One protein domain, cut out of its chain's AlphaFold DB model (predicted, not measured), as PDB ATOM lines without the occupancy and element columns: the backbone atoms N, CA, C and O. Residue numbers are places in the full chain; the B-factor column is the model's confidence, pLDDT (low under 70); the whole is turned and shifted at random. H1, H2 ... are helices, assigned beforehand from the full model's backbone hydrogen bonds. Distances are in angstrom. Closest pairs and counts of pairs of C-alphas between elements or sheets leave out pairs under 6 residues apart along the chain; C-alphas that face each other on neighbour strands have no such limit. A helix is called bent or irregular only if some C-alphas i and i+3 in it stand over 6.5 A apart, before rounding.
ATOM      1  N   ILE A  48      29.559 -26.774  32.251       89.94
ATOM      2  CA  ILE A  48      30.376 -27.961  32.534       89.94
ATOM      3  C   ILE A  48      30.541 -28.157  34.047       89.94
ATOM      4  O   ILE A  48      30.176 -27.310  34.857       89.94
ATOM      5  N   TYR A  49      31.086 -29.304  34.464       90.12
ATOM      6  CA  TYR A  49      31.270 -29.607  35.887       90.12
ATOM      7  C   TYR A  49      32.050 -28.522  36.640       90.12
ATOM      8  O   TYR A  49      31.529 -28.006  37.623       90.12
ATOM      9  N   ALA A  50      33.223 -28.129  36.138       92.50
ATOM     10  CA  ALA A  50      34.055 -27.113  36.782       92.50
ATOM     11  C   ALA A  50      33.329 -25.765  36.935       92.50
ATOM     12  O   ALA A  50      33.317 -25.202  38.023       92.50
ATOM     13  N   GLU A  51      32.646 -25.295  35.884       94.75
ATOM     14  CA  GLU A  51      31.852 -24.056  35.915       94.75
ATOM     15  C   GLU A  51      30.740 -24.116  36.973       94.75
ATOM     16  O   GLU A  51      30.516 -23.149  37.693       94.75
ATOM     17  N   ARG A  52      30.056 -25.263  37.109       96.69
ATOM     18  CA  ARG A  52      28.992 -25.443  38.111       96.69
ATOM     19  C   ARG A  52      29.530 -25.388  39.532       96.69
ATOM     20  O   ARG A  52      28.897 -24.768  40.380       96.69
ATOM     21  N   GLU A  53      30.633 -26.077  39.808       97.69
ATOM     22  CA  GLU A  53      31.213 -26.092  41.154       97.69
ATOM     23  C   GLU A  53      31.802 -24.732  41.521       97.69
ATOM     24  O   GLU A  53      31.595 -24.262  42.638       97.69
ATOM     25  N   GLU A  54      32.433 -24.052  40.566       97.62
ATOM     26  CA  GLU A  54      32.941 -22.701  40.775       97.62
ATOM     27  C   GLU A  54      31.808 -21.705  41.047       97.62
ATOM     28  O   GLU A  54      31.879 -20.941  42.008       97.62
ATOM     29  N   LEU A  55      30.714 -21.768  40.280       97.75
ATOM     30  CA  LEU A  55      29.565 -20.885  40.476       97.75
ATOM     31  C   LEU A  55      28.911 -21.084  41.852       97.75
ATOM     32  O   LEU A  55      28.558 -20.111  42.518       97.75
ATOM     33  N   LYS A  56      28.796 -22.336  42.318       98.12
ATOM     34  CA  LYS A  56      28.310 -22.643  43.674       98.12
ATOM     35  C   LYS A  56      29.253 -22.122  44.742       98.12
ATOM     36  O   LYS A  56      28.794 -21.543  45.720       98.12
ATOM     37  N   ARG A  57      30.560 -22.320  44.563       98.44
ATOM     38  CA  ARG A  57      31.583 -21.871  45.508       98.44
ATOM     39  C   ARG A  57      31.566 -20.349  45.657       98.44
ATOM     40  O   ARG A  57      31.532 -19.857  46.781       98.44
ATOM     41  N   GLN A  58      31.550 -19.619  44.542       98.44
ATOM     42  CA  GLN A  58      31.467 -18.157  44.526       98.44
ATOM     43  C   GLN A  58      30.156 -17.664  45.137       98.44
ATOM     44  O   GLN A  58      30.179 -16.840  46.046       98.44
ATOM     45  N   GLY A  59      29.024 -18.218  44.691       98.38
ATOM     46  CA  GLY A  59      27.710 -17.864  45.218       98.38
ATOM     47  C   GLY A  59      27.628 -18.054  46.730       98.38
ATOM     48  O   GLY A  59      27.190 -17.152  47.444       98.38
ATOM     49  N   ARG A  60      28.149 -19.184  47.225       98.38
ATOM     50  CA  ARG A  60      28.229 -19.492  48.655       98.38
ATOM     51  C   ARG A  60      29.070 -18.497  49.436       98.38
ATOM     52  O   ARG A  60      28.618 -18.019  50.470       98.38
ATOM     53  N   ALA A  61      30.253 -18.157  48.933       98.44
ATOM     54  CA  ALA A  61      31.108 -17.161  49.570       98.44
ATOM     55  C   ALA A  61      30.425 -15.783  49.663       98.44
ATOM     56  O   ALA A  61      30.572 -15.097  50.670       98.44
ATOM     57  N   ILE A  62      29.651 -15.397  48.642       98.62
ATOM     58  CA  ILE A  62      28.923 -14.122  48.612       98.62
ATOM     59  C   ILE A  62      27.770 -14.128  49.617       98.62
ATOM     60  O   ILE A  62      27.701 -13.252  50.476       98.62
ATOM     61  N   TRP A  63      26.860 -15.106  49.558       98.31
ATOM     62  CA  TRP A  63      25.653 -15.044  50.392       98.31
ATOM     63  C   TRP A  63      25.933 -15.251  51.886       98.31
ATOM     64  O   TRP A  63      25.187 -14.737  52.726       98.31
ATOM     65  N   GLN A  64      27.022 -15.955  52.216       98.12
ATOM     66  CA  GLN A  64      27.497 -16.144  53.590       98.12
ATOM     67  C   GLN A  64      28.232 -14.923  54.158       98.12
ATOM     68  O   GLN A  64      28.437 -14.858  55.366       98.12
ATOM     69  N   ASN A  65      28.621 -13.952  53.328       97.81
ATOM     70  CA  ASN A  65      29.292 -12.751  53.805       97.81
ATOM     71  C   ASN A  65      28.270 -11.745  54.356       97.81
ATOM     72  O   ASN A  65      27.629 -11.015  53.602       97.81
ATOM     73  N   GLU A  66      28.136 -11.695  55.680       95.69
ATOM     74  CA  GLU A  66      27.199 -10.803  56.379       95.69
ATOM     75  C   GLU A  66      27.531  -9.310  56.231       95.69
ATOM     76  O   GLU A  66      26.668  -8.472  56.473       95.69
ATOM     77  N   ASN A  67      28.740  -8.968  55.769       97.88
ATOM     78  CA  ASN A  67      29.123  -7.581  55.490       97.88
ATOM     79  C   ASN A  67      28.574  -7.065  54.151       97.88
ATOM     80  O   ASN A  67      28.651  -5.867  53.886       97.88
ATOM     81  N   LEU A  68      28.061  -7.949  53.286       98.06
ATOM     82  CA  LEU A  68      27.487  -7.548  52.004       98.06
ATOM     83  C   LEU A  68      26.014  -7.141  52.152       98.06
ATOM     84  O   LEU A  68      25.279  -7.739  52.948       98.06
ATOM     85  N   PRO A  69      25.538  -6.179  51.340       98.25
ATOM     86  CA  PRO A  69      24.123  -5.844  51.263       98.25
ATOM     87  C   PRO A  69      23.250  -7.073  50.986       98.25
ATOM     88  O   PRO A  69      23.632  -7.979  50.240       98.25
ATOM     89  N   LEU A  70      22.026  -7.084  51.527       97.88
ATOM     90  CA  LEU A  70      21.084  -8.194  51.329       97.88
ATOM     91  C   LEU A  70      20.859  -8.511  49.842       97.88
ATOM     92  O   LEU A  70      20.771  -9.680  49.481       97.88
ATOM     93  N   SER A  71      20.789  -7.494  48.979       97.31
ATOM     94  CA  SER A  71      20.630  -7.678  47.532       97.31
ATOM     95  C   SER A  71      21.758  -8.510  46.923       97.31
ATOM     96  O   SER A  71      21.477  -9.459  46.197       97.31
ATOM     97  N   GLU A  72      23.009  -8.213  47.275       98.31
ATOM     98  CA  GLU A  72      24.182  -8.946  46.789       98.31
ATOM     99  C   GLU A  72      24.217 -10.368  47.341       98.31
ATOM    100  O   GLU A  72      24.490 -11.322  46.615       98.31
ATOM    101  N   ARG A  73      23.857 -10.542  48.617       98.56
ATOM    102  CA  ARG A  73      23.741 -11.875  49.221       98.56
ATOM    103  C   ARG A  73      22.663 -12.715  48.532       98.56
ATOM    104  O   ARG A  73      22.862 -13.907  48.310       98.56
ATOM    105  N   VAL A  74      21.535 -12.112  48.148       98.31
ATOM    106  CA  VAL A  74      20.481 -12.785  47.369       98.31
ATOM    107  C   VAL A  74      20.987 -13.181  45.983       98.31
ATOM    108  O   VAL A  74      20.698 -14.289  45.528       98.31
ATOM    109  N   ASP A  75      21.777 -12.331  45.332       98.00
ATOM    110  CA  ASP A  75      22.378 -12.654  44.037       98.00
ATOM    111  C   ASP A  75      23.413 -13.789  44.165       98.00
ATOM    112  O   ASP A  75      23.412 -14.716  43.353       98.00
ATOM    113  N   GLY A  76      24.197 -13.818  45.248       98.44
ATOM    114  CA  GLY A  76      25.076 -14.943  45.591       98.44
ATOM    115  C   GLY A  76      24.317 -16.262  45.784       98.44
ATOM    116  O   GLY A  76      24.707 -17.301  45.244       98.44
ATOM    117  N   ALA A  77      23.179 -16.234  46.480       98.19
ATOM    118  CA  ALA A  77      22.312 -17.404  46.612       98.19
ATOM    119  C   ALA A  77      21.766 -17.857  45.245       98.19
ATOM    120  O   ALA A  77      21.698 -19.055  44.962       98.19
ATOM    121  N   LEU A  78      21.431 -16.923  44.346       97.75
ATOM    122  CA  LEU A  78      21.002 -17.251  42.983       97.75
ATOM    123  C   LEU A  78      22.106 -17.869  42.128       97.75
ATOM    124  O   LEU A  78      21.811 -18.767  41.336       97.75
ATOM    125  N   MET A  79      23.360 -17.447  42.290       98.25
ATOM    126  CA  MET A  79      24.500 -18.090  41.631       98.25
ATOM    127  C   MET A  79      24.600 -19.563  42.040       98.25
ATOM    128  O   MET A  79      24.684 -20.449  41.186       98.25
ATOM    129  N   GLU A  80      24.490 -19.851  43.339       98.31
ATOM    130  CA  GLU A  80      24.531 -21.225  43.836       98.31
ATOM    131  C   GLU A  80      23.351 -22.066  43.318       98.31
ATOM    132  O   GLU A  80      23.558 -23.167  42.789       98.31
ATOM    133  N   ILE A  81      22.127 -21.522  43.353       98.06
ATOM    134  CA  ILE A  81      20.941 -22.189  42.790       98.06
ATOM    135  C   ILE A  81      21.111 -22.448  41.291       98.06
ATOM    136  O   ILE A  81      20.740 -23.518  40.808       98.06
ATOM    137  N   THR A  82      21.698 -21.506  40.552       98.00
ATOM    138  CA  THR A  82      21.993 -21.654  39.120       98.00
ATOM    139  C   THR A  82      22.933 -22.829  38.874       98.00
ATOM    140  O   THR A  82      22.675 -23.644  37.987       98.00
ATOM    141  N   GLY A  83      23.969 -22.993  39.700       97.94
ATOM    142  CA  GLY A  83      24.875 -24.138  39.620       97.94
ATOM    143  C   GLY A  83      24.172 -25.479  39.875       97.94
ATOM    144  O   GLY A  83      24.452 -26.470  39.191       97.94
ATOM    145  N   TRP A  84      23.232 -25.537  40.825       98.00
ATOM    146  CA  TRP A  84      22.417 -26.741  41.055       98.00
ATOM    147  C   TRP A  84      21.393 -26.998  39.949       98.00
ATOM    148  O   TRP A  84      21.219 -28.148  39.542       98.00
ATOM    149  N   TYR A  85      20.761 -25.957  39.408       98.12
ATOM    150  CA  TYR A  85      19.846 -26.089  38.278       98.12
ATOM    151  C   TYR A  85      20.568 -26.598  37.031       98.12
ATOM    152  O   TYR A  85      20.125 -27.570  36.423       98.12
ATOM    153  N   ALA A  86      21.722 -26.016  36.694       97.50
ATOM    154  CA  ALA A  86      22.565 -26.473  35.591       97.50
ATOM    155  C   ALA A  86      22.979 -27.943  35.764       97.50
ATOM    156  O   ALA A  86      23.059 -28.702  34.794       97.50
ATOM    157  N   ARG A  87      23.205 -28.386  37.012       97.19
ATOM    158  CA  ARG A  87      23.419 -29.805  37.321       97.19
ATOM    159  C   ARG A  87      22.194 -30.656  37.004       97.19
ATOM    160  O   ARG A  87      22.327 -31.596  36.223       97.19
ATOM    161  N   ALA A  88      21.038 -30.313  37.557       97.12
ATOM    162  CA  ALA A  88      19.809 -31.075  37.362       97.12
ATOM    163  C   ALA A  88      19.382 -31.120  35.878       97.12
ATOM    164  O   ALA A  88      18.969 -32.160  35.368       97.12
ATOM    165  N   LEU A  89      19.566 -30.015  35.148       96.62
ATOM    166  CA  LEU A  89      19.317 -29.937  33.713       96.62
ATOM    167  C   LEU A  89      20.250 -30.872  32.924       96.62
ATOM    168  O   LEU A  89      19.789 -31.594  32.036       96.62
ATOM    169  N   ALA A  90      21.545 -30.902  33.251       94.19
ATOM    170  CA  ALA A  90      22.495 -31.813  32.617       94.19
ATOM    171  C   ALA A  90      22.174 -33.291  32.913       94.19
ATOM    172  O   ALA A  90      22.216 -34.114  31.999       94.19
ATOM    173  N   GLU A  91      21.796 -33.617  34.155       95.12
ATOM    174  CA  GLU A  91      21.358 -34.960  34.574       95.12
ATOM    175  C   GLU A  91      20.065 -35.396  33.864       95.12
ATOM    176  O   GLU A  91      19.920 -36.564  33.515       95.12
ATOM    177  N   SER A  92      19.175 -34.455  33.523       94.94
ATOM    178  CA  SER A  92      18.004 -34.723  32.668       94.94
ATOM    179  C   SER A  92      18.359 -35.021  31.202       94.94
ATOM    180  O   SER A  92      17.482 -35.293  30.380       94.94
ATOM    181  N   GLY A  93      19.639 -34.906  30.837       92.81
ATOM    182  CA  GLY A  93      20.108 -35.023  29.465       92.81
ATOM    183  C   GLY A  93      19.745 -33.828  28.583       92.81
ATOM    184  O   GLY A  93      19.734 -33.996  27.363       92.81
ATOM    185  N   PHE A  94      19.493 -32.652  29.175       94.19
ATOM    186  CA  PHE A  94      18.974 -31.448  28.509       94.19
ATOM    187  C   PHE A  94      17.583 -31.657  27.893       94.19
ATOM    188  O   PHE A  94      17.317 -31.265  26.754       94.19
ATOM    189  N   ASN A  95      16.686 -32.309  28.637       93.69
ATOM    190  CA  ASN A  95      15.310 -32.521  28.197       93.69
ATOM    191  C   ASN A  95      14.586 -31.172  28.052       93.69
ATOM    192  O   ASN A  95      14.461 -30.429  29.015       93.69
ATOM    193  N   ARG A  96      14.043 -30.862  26.869       91.12
ATOM    194  CA  ARG A  96      13.294 -29.609  26.617       91.12
ATOM    195  C   ARG A  96      12.037 -29.450  27.476       91.12
ATOM    196  O   ARG A  96      11.554 -28.341  27.638       91.12
ATOM    197  N   ARG A  97      11.509 -30.551  28.016       93.81
ATOM    198  CA  ARG A  97      10.389 -30.559  28.968       93.81
ATOM    199  C   ARG A  97      10.850 -30.494  30.427       93.81
ATOM    200  O   ARG A  97      10.029 -30.660  31.326       93.81
ATOM    201  N   PHE A  98      12.150 -30.319  30.670       94.69
ATOM    202  CA  PHE A  98      12.678 -30.099  32.009       94.69
ATOM    203  C   PHE A  98      12.064 -28.833  32.613       94.69
ATOM    204  O   PHE A  98      11.665 -27.913  31.899       94.69
ATOM    205  N   GLU A  99      11.941 -28.805  33.937       94.94
ATOM    206  CA  GLU A  99      11.311 -27.679  34.615       94.94
ATOM    207  C   GLU A  99      12.059 -26.362  34.357       94.94
ATOM    208  O   GLU A  99      13.287 -26.332  34.237       94.94
ATOM    209  N   SER A 100      11.315 -25.255  34.278       94.62
ATOM    210  CA  SER A 100      11.914 -23.926  34.159       94.62
ATOM    211  C   SER A 100      12.696 -23.563  35.422       94.62
ATOM    212  O   SER A 100      12.389 -24.046  36.516       94.62
ATOM    213  N   PHE A 101      13.667 -22.658  35.288       95.75
ATOM    214  CA  PHE A 101      14.455 -22.176  36.424       95.75
ATOM    215  C   PHE A 101      13.568 -21.644  37.561       95.75
ATOM    216  O   PHE A 101      13.714 -22.054  38.708       95.75
ATOM    217  N   ASN A 102      12.550 -20.838  37.242       95.38
ATOM    218  CA  ASN A 102      11.617 -20.301  38.240       95.38
ATOM    219  C   ASN A 102      10.845 -21.405  38.981       95.38
ATOM    220  O   ASN A 102      10.572 -21.290  40.177       95.38
ATOM    221  N   LYS A 103      10.457 -22.481  38.282       95.56
ATOM    222  CA  LYS A 103       9.787 -23.631  38.905       95.56
ATOM    223  C   LYS A 103      10.748 -24.392  39.824       95.56
ATOM    224  O   LYS A 103      10.361 -24.722  40.944       95.56
ATOM    225  N   TYR A 104      11.996 -24.566  39.394       96.69
ATOM    226  CA  TYR A 104      13.050 -25.179  40.196       96.69
ATOM    227  C   TYR A 104      13.331 -24.391  41.482       96.69
ATOM    228  O   TYR A 104      13.319 -24.978  42.562       96.69
ATOM    229  N   VAL A 105      13.512 -23.065  41.393       96.69
ATOM    230  CA  VAL A 105      13.749 -22.187  42.555       96.69
ATOM    231  C   VAL A 105      12.601 -22.311  43.558       96.69
ATOM    232  O   VAL A 105      12.834 -22.598  44.730       96.69
ATOM    233  N   ARG A 106      11.346 -22.184  43.102       95.19
ATOM    234  CA  ARG A 106      10.159 -22.337  43.966       95.19
ATOM    235  C   ARG A 106      10.127 -23.693  44.666       95.19
ATOM    236  O   ARG A 106       9.883 -23.760  45.871       95.19
ATOM    237  N   ARG A 107      10.382 -24.775  43.923       95.81
ATOM    238  CA  ARG A 107      10.419 -26.135  44.471       95.81
ATOM    239  C   ARG A 107      11.520 -26.276  45.521       95.81
ATOM    240  O   ARG A 107      11.235 -26.779  46.601       95.81
ATOM    241  N   LEU A 108      12.727 -25.793  45.233       96.19
ATOM    242  CA  LEU A 108      13.876 -25.850  46.137       96.19
ATOM    243  C   LEU A 108      13.605 -25.117  47.458       96.19
ATOM    244  O   LEU A 108      13.815 -25.687  48.527       96.19
ATOM    245  N   LEU A 109      13.088 -23.886  47.393       95.12
ATOM    246  CA  LEU A 109      12.777 -23.089  48.587       95.12
ATOM    247  C   LEU A 109      11.646 -23.703  49.421       95.12
ATOM    248  O   LEU A 109      11.624 -23.534  50.640       95.12
ATOM    249  N   LYS A 110      10.713 -24.422  48.782       94.25
ATOM    250  CA  LYS A 110       9.642 -25.156  49.465       94.25
ATOM    251  C   LYS A 110      10.158 -26.423  50.150       94.25
ATOM    252  O   LYS A 110       9.740 -26.710  51.266       94.25
ATOM    253  N   THR A 111      11.026 -27.197  49.494       95.44
ATOM    254  CA  THR A 111      11.509 -28.479  50.034       95.44
ATOM    255  C   THR A 111      12.666 -28.327  51.016       95.44
ATOM    256  O   THR A 111      12.872 -29.216  51.832       95.44
ATOM    257  N   SER A 112      13.415 -27.222  50.952       94.31
ATOM    258  CA  SER A 112      14.598 -26.971  51.791       94.31
ATOM    259  C   SER A 112      14.488 -25.615  52.502       94.31
ATOM    260  O   SER A 112      15.234 -24.686  52.190       94.31
ATOM    261  N   PRO A 113      13.558 -25.457  53.463       90.88
ATOM    262  CA  PRO A 113      13.259 -24.157  54.063       90.88
ATOM    263  C   PRO A 113      14.431 -23.546  54.841       90.88
ATOM    264  O   PRO A 113      14.462 -22.328  54.986       90.88
ATOM    265  N   GLN A 114      15.379 -24.357  55.315       94.00
ATOM    266  CA  GLN A 114      16.547 -23.911  56.089       94.00
ATOM    267  C   GLN A 114      17.810 -23.724  55.236       94.00
ATOM    268  O   GLN A 114      18.892 -23.539  55.778       94.00
ATOM    269  N   LEU A 115      17.695 -23.813  53.906       94.75
ATOM    270  CA  LEU A 115      18.848 -23.740  53.008       94.75
ATOM    271  C   LEU A 115      19.531 -22.367  53.027       94.75
ATOM    272  O   LEU A 115      20.748 -22.289  52.905       94.75
ATOM    273  N   TYR A 116      18.740 -21.307  53.194       97.12
ATOM    274  CA  TYR A 116      19.209 -19.928  53.262       97.12
ATOM    275  C   TYR A 116      18.663 -19.235  54.513       97.12
ATOM    276  O   TYR A 116      17.563 -19.585  54.960       97.12
ATOM    277  N   PRO A 117      19.371 -18.214  55.031       96.88
ATOM    278  CA  PRO A 117      18.848 -17.299  56.038       96.88
ATOM    279  C   PRO A 117      17.456 -16.765  55.679       96.88
ATOM    280  O   PRO A 117      17.103 -16.624  54.500       96.88
ATOM    281  N   LYS A 118      16.647 -16.473  56.703       96.25
ATOM    282  CA  LYS A 118      15.226 -16.121  56.554       96.25
ATOM    283  C   LYS A 118      15.029 -14.926  55.619       96.25
ATOM    284  O   LYS A 118      14.096 -14.940  54.819       96.25
ATOM    285  N   GLU A 119      15.901 -13.929  55.707       96.50
ATOM    286  CA  GLU A 119      15.891 -12.708  54.906       96.50
ATOM    287  C   GLU A 119      16.183 -12.976  53.422       96.50
ATOM    288  O   GLU A 119      15.424 -12.536  52.559       96.50
ATOM    289  N   ILE A 120      17.198 -13.794  53.117       97.56
ATOM    290  CA  ILE A 120      17.530 -14.192  51.742       97.56
ATOM    291  C   ILE A 120      16.380 -15.012  51.154       97.56
ATOM    292  O   ILE A 120      15.927 -14.767  50.036       97.56
ATOM    293  N   ARG A 121      15.865 -15.974  51.926       96.19
ATOM    294  CA  ARG A 121      14.746 -16.822  51.508       96.19
ATOM    295  C   ARG A 121      13.493 -16.002  51.203       96.19
ATOM    296  O   ARG A 121      12.830 -16.290  50.211       96.19
ATOM    297  N   ALA A 122      13.164 -15.016  52.038       95.25
ATOM    298  CA  ALA A 122      12.001 -14.155  51.836       95.25
ATOM    299  C   ALA A 122      12.115 -13.352  50.531       95.25
ATOM    300  O   ALA A 122      11.160 -13.312  49.754       95.25
ATOM    301  N   GLU A 123      13.291 -12.790  50.243       96.56
ATOM    302  CA  GLU A 123      13.511 -12.031  49.011       96.56
ATOM    303  C   GLU A 123      13.483 -12.935  47.767       96.56
ATOM    304  O   GLU A 123      12.843 -12.608  46.768       96.56
ATOM    305  N   LEU A 124      14.082 -14.130  47.837       95.75
ATOM    306  CA  LEU A 124      13.972 -15.128  46.769       95.75
ATOM    307  C   LEU A 124      12.516 -15.567  46.548       95.75
ATOM    308  O   LEU A 124      12.057 -15.655  45.412       95.75
ATOM    309  N   GLN A 125      11.748 -15.807  47.611       94.25
ATOM    310  CA  GLN A 125      10.325 -16.121  47.483       94.25
ATOM    311  C   GLN A 125       9.579 -14.977  46.796       94.25
ATOM    312  O   GLN A 125       8.850 -15.229  45.840       94.25
ATOM    313  N   LYS A 126       9.808 -13.724  47.194       93.69
ATOM    314  CA  LYS A 126       9.208 -12.552  46.545       93.69
ATOM    315  C   LYS A 126       9.528 -12.500  45.046       93.69
ATOM    316  O   LYS A 126       8.605 -12.404  44.240       93.69
ATOM    317  N   ARG A 127      10.802 -12.652  44.660       93.19
ATOM    318  CA  ARG A 127      11.249 -12.621  43.251       93.19
ATOM    319  C   ARG A 127      10.589 -13.702  42.382       93.19
ATOM    320  O   ARG A 127      10.274 -13.439  41.227       93.19
ATOM    321  N   TYR A 128      10.357 -14.903  42.919       89.00
ATOM    322  CA  TYR A 128       9.905 -16.060  42.126       89.00
ATOM    323  C   TYR A 128       8.449 -16.489  42.366       89.00
ATOM    324  O   TYR A 128       7.973 -17.397  41.684       89.00
ATOM    325  N   THR A 129       7.725 -15.849  43.288       77.31
ATOM    326  CA  THR A 129       6.284 -16.093  43.506       77.31
ATOM    327  C   THR A 129       5.412 -15.198  42.620       77.31
ATOM    328  O   THR A 129       4.327 -15.615  42.233       77.31
ATOM    329  N   VAL A 130       5.900 -14.012  42.233       58.44
ATOM    330  CA  VAL A 130       5.128 -13.010  41.466       58.44
ATOM    331  C   VAL A 130       5.149 -13.262  39.946       58.44
ATOM    332  O   VAL A 130       4.304 -12.748  39.225       58.44
ATOM    333  N   ALA A 131       6.058 -14.100  39.442       48.28
ATOM    334  CA  ALA A 131       6.127 -14.458  38.023       48.28
ATOM    335  C   ALA A 131       5.425 -15.804  37.756       48.28
ATOM    336  O   ALA A 131       6.075 -16.857  37.726       48.28
TER     337      ALA A 131
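This is residues 48 to 131 of the 132 residues of the protein "C2H2-type domain-containing protein" of Pelotomaculum sp. PtaU1.Bin035 (UniProt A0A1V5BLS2). A long helix, H2, lies in the middle of this domain, with H1 folded back along one side of it to make a hairpin of two long helices. On the other side of H2 a second, shorter and more splayed hairpin, H3 and H4, runs crosswise to it; H4 packs on the first part of H2, while H3 only just touches H2 farther along. The printed part has 84 residues with four named helices, in the order H1, H2, H3, H4, and no named strand, and its class is all helix. It is compact, with a radius of gyration of the C-alphas of 12.9 A, and its C-alphas span 39 by 30 by 19 A along the three main axes.

Start at Ile 48, the first printed residue, and go on to C-alpha 49 at (31.270, -29.607, 35.887), where H1 begins. H1 holds residues 49 to 63, and its first and last C-alphas are 21.3 A apart. After a short link of six residues, find C-alpha 70 at (21.084, -8.194, 51.329); from there H2 runs through residues 70 to 91, 31.6 A from first to last C-alpha, and with 22 residues it is the longest helix. Nine residues later comes H3, residues 101 to 111, which measures 15.3 A from first to last C-alpha. Six residues more bring you to H4, residues 118 to 129, which measures 15.8 A and ends with C-alpha 129 at (6.284, -16.093, 43.506). None of the four helices is bent or irregular.

Begin at H2, the hub, which touches the three other helices. H1 touches H2 with 41 pairs of C-alphas within 8 A, and their closest C-alphas, those of Trp 63 and Arg 73, are 3.9 A apart. The two helices run opposite ways at a shallow tilt of 22 degrees and form a helical hairpin. Next look at residues 70 to 77 of H2, which alone touch H4, and at residues 119 to 124 of H4, which alone touch H2. Here the closest C-alphas are those of Val 74 and Ile 120, at 5.5 A, and the helices run the same way at a steep tilt of 61 degrees. Farther along H2, residues 81 to 85 alone touch H3, and only just, with 3 pairs of C-alphas within 8 A. The closest C-alphas there, those of Tyr 85 and Phe 101, are 6.9 A apart, and the two helices are about perpendicular, at 78 degrees. H3 and H4 touch as well, with the C-alphas of Asn 102 and Tyr 128 the closest at 6.0 A. They too form a helical hairpin, running opposite ways at a steep tilt of 43 degrees. Of the four pairs of helices that touch, one is at a shallow tilt, and the packing is mostly crossed, the helices standing at wide angles to each other. H1 is apart from H3, and only just apart from H4, with the closest C-alphas 8.3 A from each other. In H1, H2, H3 and H4 every backbone O i to N i+4 pair is within hydrogen-bond range.

The two C-alphas farthest apart are those of Asn 67, between H1 and H2, and Arg 97, between H2 and H3, at 39.8 A. From the first printed C-alpha, that of Ile 48, to the last, that of Ala 131, the distance is 28.3 A. The printed part has no cut and no long link; the three links between helices are short, none of them tight. Read the B-factor column for the confidence of this predicted model: the mean pLDDT of the printed part is 94.9, and residues 130 to 131 are under 70.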